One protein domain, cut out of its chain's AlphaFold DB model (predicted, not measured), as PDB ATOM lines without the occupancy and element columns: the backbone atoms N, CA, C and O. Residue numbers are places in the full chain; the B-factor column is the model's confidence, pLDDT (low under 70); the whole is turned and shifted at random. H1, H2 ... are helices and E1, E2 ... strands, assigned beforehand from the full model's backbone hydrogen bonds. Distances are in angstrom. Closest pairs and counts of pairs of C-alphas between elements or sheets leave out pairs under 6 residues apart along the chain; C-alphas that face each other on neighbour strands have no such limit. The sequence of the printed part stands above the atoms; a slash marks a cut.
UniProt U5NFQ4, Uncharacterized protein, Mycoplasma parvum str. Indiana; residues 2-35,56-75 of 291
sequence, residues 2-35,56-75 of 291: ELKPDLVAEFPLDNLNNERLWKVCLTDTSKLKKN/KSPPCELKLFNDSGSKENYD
ATOM      1  N   GLU A   2      -6.907  56.442  43.228       53.12
ATOM      2  CA  GLU A   2      -6.390  55.288  42.481       53.12
ATOM      3  C   GLU A   2      -6.801  55.424  41.008       53.12
ATOM      4  O   GLU A   2      -7.989  55.433  40.693       53.12
ATOM      5  N   LEU A   3      -5.828  55.611  40.108       66.75
ATOM      6  CA  LEU A   3      -6.087  55.721  38.670       66.75
ATOM      7  C   LEU A   3      -6.602  54.377  38.138       66.75
ATOM      8  O   LEU A   3      -5.886  53.371  38.215       66.75
ATOM      9  N   LYS A   4      -7.828  54.371  37.600       82.88
ATOM     10  CA  LYS A   4      -8.376  53.237  36.845       82.88
ATOM     11  C   LYS A   4      -7.579  53.062  35.540       82.88
ATOM     12  O   LYS A   4      -7.226  54.070  34.931       82.88
ATOM     13  N   PRO A   5      -7.268  51.824  35.117       89.44
ATOM     14  CA  PRO A   5      -6.500  51.594  33.895       89.44
ATOM     15  C   PRO A   5      -7.332  51.920  32.651       89.44
ATOM     16  O   PRO A   5      -8.510  51.580  32.608       89.44
ATOM     17  N   ASP A   6      -6.729  52.507  31.618       90.25
ATOM     18  CA  ASP A   6      -7.381  52.696  30.310       90.25
ATOM     19  C   ASP A   6      -7.549  51.372  29.541       90.25
ATOM     20  O   ASP A   6      -8.484  51.209  28.760       90.25
ATOM     21  N   LEU A   7      -6.646  50.417  29.770       91.69
ATOM     22  CA  LEU A   7      -6.580  49.125  29.094       91.69
ATOM     23  C   LEU A   7      -6.278  48.030  30.118       91.69
ATOM     24  O   LEU A   7      -5.316  48.144  30.880       91.69
ATOM     25  N   VAL A   8      -7.050  46.949  30.091       92.75
ATOM     26  CA  VAL A   8      -6.686  45.676  30.721       92.75
ATOM     27  C   VAL A   8      -6.398  44.674  29.618       92.75
ATOM     28  O   VAL A   8      -7.177  44.548  28.675       92.75
ATOM     29  N   ALA A   9      -5.274  43.975  29.723       94.00
ATOM     30  CA  ALA A   9      -4.863  42.975  28.752       94.00
ATOM     31  C   ALA A   9      -4.367  41.711  29.456       94.00
ATOM     32  O   ALA A   9      -3.721  41.787  30.504       94.00
ATOM     33  N   GLU A  10      -4.654  40.563  28.855       93.94
ATOM     34  CA  GLU A  10      -4.178  39.251  29.282       93.94
ATOM     35  C   GLU A  10      -3.371  38.621  28.146       93.94
ATOM     36  O   GLU A  10      -3.824  38.551  26.998       93.94
ATOM     37  N   PHE A  11      -2.169  38.160  28.491       93.38
ATOM     38  CA  PHE A  11      -1.245  37.499  27.580       93.38
ATOM     39  C   PHE A  11      -0.914  36.104  28.126       93.38
ATOM     40  O   PHE A  11      -0.431  36.010  29.258       93.38
ATOM     41  N   PRO A  12      -1.112  35.026  27.351       90.50
ATOM     42  CA  PRO A  12      -0.606  33.710  27.726       90.50
ATOM     43  C   PRO A  12       0.925  33.732  27.761       90.50
ATOM     44  O   PRO A  12       1.562  34.110  26.777       90.50
ATOM     45  N   LEU A  13       1.531  33.354  28.888       84.12
ATOM     46  CA  LEU A  13       2.988  33.439  29.068       84.12
ATOM     47  C   LEU A  13       3.763  32.476  28.160       84.12
ATOM     48  O   LEU A  13       4.873  32.780  27.734       84.12
ATOM     49  N   ASP A  14       3.170  31.326  27.855       82.62
ATOM     50  CA  ASP A  14       3.690  30.320  26.926       82.62
ATOM     51  C   ASP A  14       3.635  30.786  25.462       82.62
ATOM     52  O   ASP A  14       4.389  30.297  24.625       82.62
ATOM     53  N   ASN A  15       2.774  31.763  25.160       85.44
ATOM     54  CA  ASN A  15       2.503  32.254  23.815       85.44
ATOM     55  C   ASN A  15       2.393  33.792  23.764       85.44
ATOM     56  O   ASN A  15       1.521  34.338  23.083       85.44
ATOM     57  N   LEU A  16       3.304  34.510  24.436       88.31
ATOM     58  CA  LEU A  16       3.277  35.982  24.564       88.31
ATOM     59  C   LEU A  16       3.199  36.730  23.224       88.31
ATOM     60  O   LEU A  16       2.632  37.820  23.152       88.31
ATOM     61  N   ASN A  17       3.759  36.149  22.159       88.25
ATOM     62  CA  ASN A  17       3.805  36.748  20.823       88.25
ATOM     63  C   ASN A  17       2.641  36.301  19.914       88.25
ATOM     64  O   ASN A  17       2.540  36.767  18.780       88.25
ATOM     65  N   ASN A  18       1.757  35.407  20.377       91.75
ATOM     66  CA  ASN A  18       0.610  34.952  19.597       91.75
ATOM     67  C   ASN A  18      -0.577  35.910  19.759       91.75
ATOM     68  O   ASN A  18      -1.415  35.751  20.646       91.75
ATOM     69  N   GLU A  19      -0.675  36.872  18.838       91.19
ATOM     70  CA  GLU A  19      -1.727  37.899  18.803       91.19
ATOM     71  C   GLU A  19      -3.157  37.330  18.848       91.19
ATOM     72  O   GLU A  19      -4.085  38.013  19.274       91.19
ATOM     73  N   ARG A  20      -3.360  36.079  18.406       90.38
ATOM     74  CA  ARG A  20      -4.686  35.439  18.379       90.38
ATOM     75  C   ARG A  20      -5.211  35.076  19.762       90.38
ATOM     76  O   ARG A  20      -6.416  34.908  19.905       90.38
ATOM     77  N   LEU A  21      -4.323  34.942  20.743       92.25
ATOM     78  CA  LEU A  21      -4.669  34.530  22.102       92.25
ATOM     79  C   LEU A  21      -4.719  35.702  23.085       92.25
ATOM     80  O   LEU A  21      -5.046  35.507  24.253       92.25
ATOM     81  N   TRP A  22      -4.386  36.912  22.635       94.19
ATOM     82  CA  TRP A  22      -4.457  38.096  23.479       94.19
ATOM     83  C   TRP A  22      -5.908  38.416  23.794       94.19
ATOM     84  O   TRP A  22      -6.756  38.465  22.896       94.19
ATOM     85  N   LYS A  23      -6.184  38.675  25.070       93.44
ATOM     86  CA  LYS A  23      -7.470  39.221  25.493       93.44
ATOM     87  C   LYS A  23      -7.293  40.651  25.942       93.44
ATOM     88  O   LYS A  23      -6.267  41.015  26.514       93.44
ATOM     89  N   VAL A  24      -8.306  41.456  25.689       92.81
ATOM     90  CA  VAL A  24      -8.275  42.882  25.942       92.81
ATOM     91  C   VAL A  24      -9.626  43.363  26.431       92.81
ATOM     92  O   VAL A  24     -10.671  42.809  26.088       92.81
ATOM     93  N   CYS A  25      -9.591  44.412  27.235       90.06
ATOM     94  CA  CYS A  25     -10.762  45.160  27.610       90.06
ATOM     95  C   CYS A  25     -10.422  46.635  27.851       90.06
ATOM     96  O   CYS A  25      -9.414  46.956  28.487       90.06
ATOM     97  N   LEU A  26     -11.265  47.535  27.340       89.44
ATOM     98  CA  LEU A  26     -11.194  48.968  27.618       89.44
ATOM     99  C   LEU A  26     -12.185  49.320  28.718       89.44
ATOM    100  O   LEU A  26     -13.377  49.038  28.597       89.44
ATOM    101  N   THR A  27     -11.700  49.974  29.767       87.56
ATOM    102  CA  THR A  27     -12.563  50.428  30.860       87.56
ATOM    103  C   THR A  27     -13.450  51.590  30.421       87.56
ATOM    104  O   THR A  27     -13.218  52.234  29.395       87.56
ATOM    105  N   ASP A  28     -14.472  51.900  31.215       83.00
ATOM    106  CA  ASP A  28     -15.420  52.971  30.893       83.00
ATOM    107  C   ASP A  28     -14.786  54.348  30.764       83.00
ATOM    108  O   ASP A  28     -15.210  55.142  29.932       83.00
ATOM    109  N   THR A  29     -13.719  54.593  31.518       83.81
ATOM    110  CA  THR A  29     -12.975  55.855  31.512       83.81
ATOM    111  C   THR A  29     -11.816  55.867  30.515       83.81
ATOM    112  O   THR A  29     -10.980  56.763  30.584       83.81
ATOM    113  N   SER A  30     -11.717  54.861  29.640       86.50
ATOM    114  CA  SER A  30     -10.578  54.694  28.744       86.50
ATOM    115  C   SER A  30     -10.495  55.795  27.691       86.50
ATOM    116  O   SER A  30     -11.415  55.980  26.893       86.50
ATOM    117  N   LYS A  31      -9.333  56.445  27.613       85.75
ATOM    118  CA  LYS A  31      -8.989  57.419  26.563       85.75
ATOM    119  C   LYS A  31      -8.755  56.783  25.187       85.75
ATOM    120  O   LYS A  31      -8.563  57.500  24.211       85.75
ATOM    121  N   LEU A  32      -8.724  55.450  25.113       86.62
ATOM    122  CA  LEU A  32      -8.521  54.689  23.875       86.62
ATOM    123  C   LEU A  32      -9.837  54.373  23.152       86.62
ATOM    124  O   LEU A  32      -9.810  53.852  22.036       86.62
ATOM    125  N   LYS A  33     -10.986  54.650  23.782       85.94
ATOM    126  CA  LYS A  33     -12.283  54.501  23.126       85.94
ATOM    127  C   LYS A  33     -12.409  55.532  22.006       85.94
ATOM    128  O   LYS A  33     -12.037  56.694  22.170       85.94
ATOM    129  N   LYS A  34     -12.962  55.113  20.866       76.69
ATOM    130  CA  LYS A  34     -13.440  56.056  19.847       76.69
ATOM    131  C   LYS A  34     -14.487  56.939  20.525       76.69
ATOM    132  O   LYS A  34     -15.367  56.414  21.203       76.69
ATOM    133  N   ASN A  35     -14.365  58.260  20.394       57.97
ATOM    134  CA  ASN A  35     -15.347  59.204  20.925       57.97
ATOM    135  C   ASN A  35     -16.697  58.967  20.231       57.97
ATOM    136  O   ASN A  35     -17.015  59.617  19.239       57.97
ATOM    137  N   LYS A  56     -12.195  41.368  43.176       43.91
ATOM    138  CA  LYS A  56     -12.841  42.511  42.542       43.91
ATOM    139  C   LYS A  56     -13.086  42.062  41.117       43.91
ATOM    140  O   LYS A  56     -12.123  41.735  40.420       43.91
ATOM    141  N   SER A  57     -14.363  41.995  40.732       48.81
ATOM    142  CA  SER A  57     -14.761  41.793  39.339       48.81
ATOM    143  C   SER A  57     -13.825  42.624  38.460       48.81
ATOM    144  O   SER A  57     -13.580  43.792  38.806       48.81
ATOM    145  N   PRO A  58     -13.208  42.029  37.422       60.34
ATOM    146  CA  PRO A  58     -12.284  42.765  36.578       60.34
ATOM    147  C   PRO A  58     -12.978  44.054  36.126       60.34
ATOM    148  O   PRO A  58     -14.190  44.051  35.900       60.34
ATOM    149  N   PRO A  59     -12.245  45.179  36.041       71.69
ATOM    150  CA  PRO A  59     -12.850  46.491  35.812       71.69
ATOM    151  C   PRO A  59     -13.653  46.546  34.507       71.69
ATOM    152  O   PRO A  59     -14.409  47.491  34.312       71.69
ATOM    153  N   CYS A  60     -13.474  45.551  33.635       83.12
ATOM    154  CA  CYS A  60     -14.373  45.198  32.556       83.12
ATOM    155  C   CYS A  60     -14.101  43.743  32.085       83.12
ATOM    156  O   CYS A  60     -13.118  43.123  32.501       83.12
ATOM    157  N   GLU A  61     -14.973  43.183  31.242       87.12
ATOM    158  CA  GLU A  61     -14.893  41.795  30.755       87.12
ATOM    159  C   GLU A  61     -13.852  41.624  29.632       87.12
ATOM    160  O   GLU A  61     -13.916  42.286  28.596       87.12
ATOM    161  N   LEU A  62     -12.896  40.708  29.819       88.88
ATOM    162  CA  LEU A  62     -11.854  40.403  28.836       88.88
ATOM    163  C   LEU A  62     -12.414  39.628  27.640       88.88
ATOM    164  O   LEU A  62     -12.925  38.521  27.795       88.88
ATOM    165  N   LYS A  63     -12.216  40.163  26.433       90.00
ATOM    166  CA  LYS A  63     -12.573  39.501  25.169       90.00
ATOM    167  C   LYS A  63     -11.334  39.260  24.324       90.00
ATOM    168  O   LYS A  63     -10.349  39.984  24.454       90.00
ATOM    169  N   LEU A  64     -11.363  38.251  23.456       90.75
ATOM    170  CA  LEU A  64     -10.269  38.030  22.507       90.75
ATOM    171  C   LEU A  64     -10.106  39.267  21.617       90.75
ATOM    172  O   LEU A  64     -11.083  39.774  21.074       90.75
ATOM    173  N   PHE A  65      -8.873  39.736  21.433       86.25
ATOM    174  CA  PHE A  65      -8.584  40.935  20.636       86.25
ATOM    175  C   PHE A  65      -9.099  40.827  19.188       86.25
ATOM    176  O   PHE A  65      -9.529  41.809  18.584       86.25
ATOM    177  N   ASN A  66      -9.085  39.620  18.620       80.19
ATOM    178  CA  ASN A  66      -9.564  39.386  17.260       80.19
ATOM    179  C   ASN A  66     -11.072  39.130  17.159       80.19
ATOM    180  O   ASN A  66     -11.561  38.985  16.039       80.19
ATOM    181  N   ASP A  67     -11.795  39.102  18.278       78.06
ATOM    182  CA  ASP A  67     -13.247  38.954  18.276       78.06
ATOM    183  C   ASP A  67     -13.905  40.196  17.656       78.06
ATOM    184  O   ASP A  67     -13.590  41.337  18.024       78.06
ATOM    185  N   SER A  68     -14.797  39.982  16.690       60.62
ATOM    186  CA  SER A  68     -15.411  41.033  15.872       60.62
ATOM    187  C   SER A  68     -16.167  42.059  16.714       60.62
ATOM    188  O   SER A  68     -16.072  43.251  16.434       60.62
ATOM    189  N   GLY A  69     -16.816  41.627  17.801       60.88
ATOM    190  CA  GLY A  69     -17.578  42.510  18.695       60.88
ATOM    191  C   GLY A  69     -16.722  43.444  19.561       60.88
ATOM    192  O   GLY A  69     -17.247  44.356  20.194       60.88
ATOM    193  N   SER A  70     -15.401  43.246  19.617       60.25
ATOM    194  CA  SER A  70     -14.512  44.119  20.391       60.25
ATOM    195  C   SER A  70     -14.067  45.360  19.603       60.25
ATOM    196  O   SER A  70     -13.827  46.406  20.200       60.25
ATOM    197  N   LYS A  71     -14.015  45.281  18.266       64.75
ATOM    198  CA  LYS A  71     -13.386  46.288  17.388       64.75
ATOM    199  C   LYS A  71     -14.239  47.533  17.123       64.75
ATOM    200  O   LYS A  71     -13.733  48.508  16.572       64.75
ATOM    201  N   GLU A  72     -15.510  47.526  17.516       63.44
ATOM    202  CA  GLU A  72     -16.429  48.651  17.289       63.44
ATOM    203  C   GLU A  72     -16.085  49.874  18.155       63.44
ATOM    204  O   GLU A  72     -16.266  51.013  17.732       63.44
ATOM    205  N   ASN A  73     -15.501  49.655  19.337       73.31
ATOM    206  CA  ASN A  73     -15.327  50.702  20.349       73.31
ATOM    207  C   ASN A  73     -13.962  51.408  20.319       73.31
ATOM    208  O   ASN A  73     -13.741  52.342  21.088       73.31
ATOM    209  N   TYR A  74     -13.028  50.971  19.473       81.12
ATOM    210  CA  TYR A  74     -11.665  51.507  19.422       81.12
ATOM    211  C   TYR A  74     -11.035  51.347  18.038       81.12
ATOM    212  O   TYR A  74     -11.595  50.709  17.145       81.12
ATOM    213  N   ASP A  75      -9.878  51.971  17.827       87.44
ATOM    214  CA  ASP A  75      -9.057  51.721  16.644       87.44
ATOM    215  C   ASP A  75      -8.247  50.419  16.842       87.44
ATOM    216  O   ASP A  75      -7.378  50.362  17.725       87.44
TER     217      ASP A  75
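This is residues 2 to 35 and 56 to 75 of the 291 residues of an uncharacterized protein of Mycoplasma parvum str. Indiana (UniProt U5NFQ4). With little regular structure, this is a hairpin, E1 and E2, with short helix H1 near E2; residues 13 to 18 stick out. The printed part has 54 residues, 14 in E1, E2 and H1, in that order; the class is mixed. It is only just compact, close to loose: radius of gyration of the C-alphas 11.6 A, spans 31 by 26 by 16 A.

E1, residues 7 to 10, and E2, residues 23 to 26, are an antiparallel hairpin; N 8 and O 25, 2.9 A apart, are within hydrogen-bond range. H1, residues 68 to 73, is near E2 and apart from E1; 0 of 2 O i to N i+4 and 1 of 3 O i to N i+3 pairs are within range.

E1 spans 10.2 A from C-alpha 7 at (-6.580, 49.125, 29.094); E2, 10.6 A; H1, 10.7 A to C-alpha 73 at (-15.327, 50.702, 20.349).

E1 to E2 is a long link. Residues 36 to 55 are cut out; C-alphas 35 and 56 are 27.4 A apart. Residues 68 to 72, among others, are under pLDDT 70.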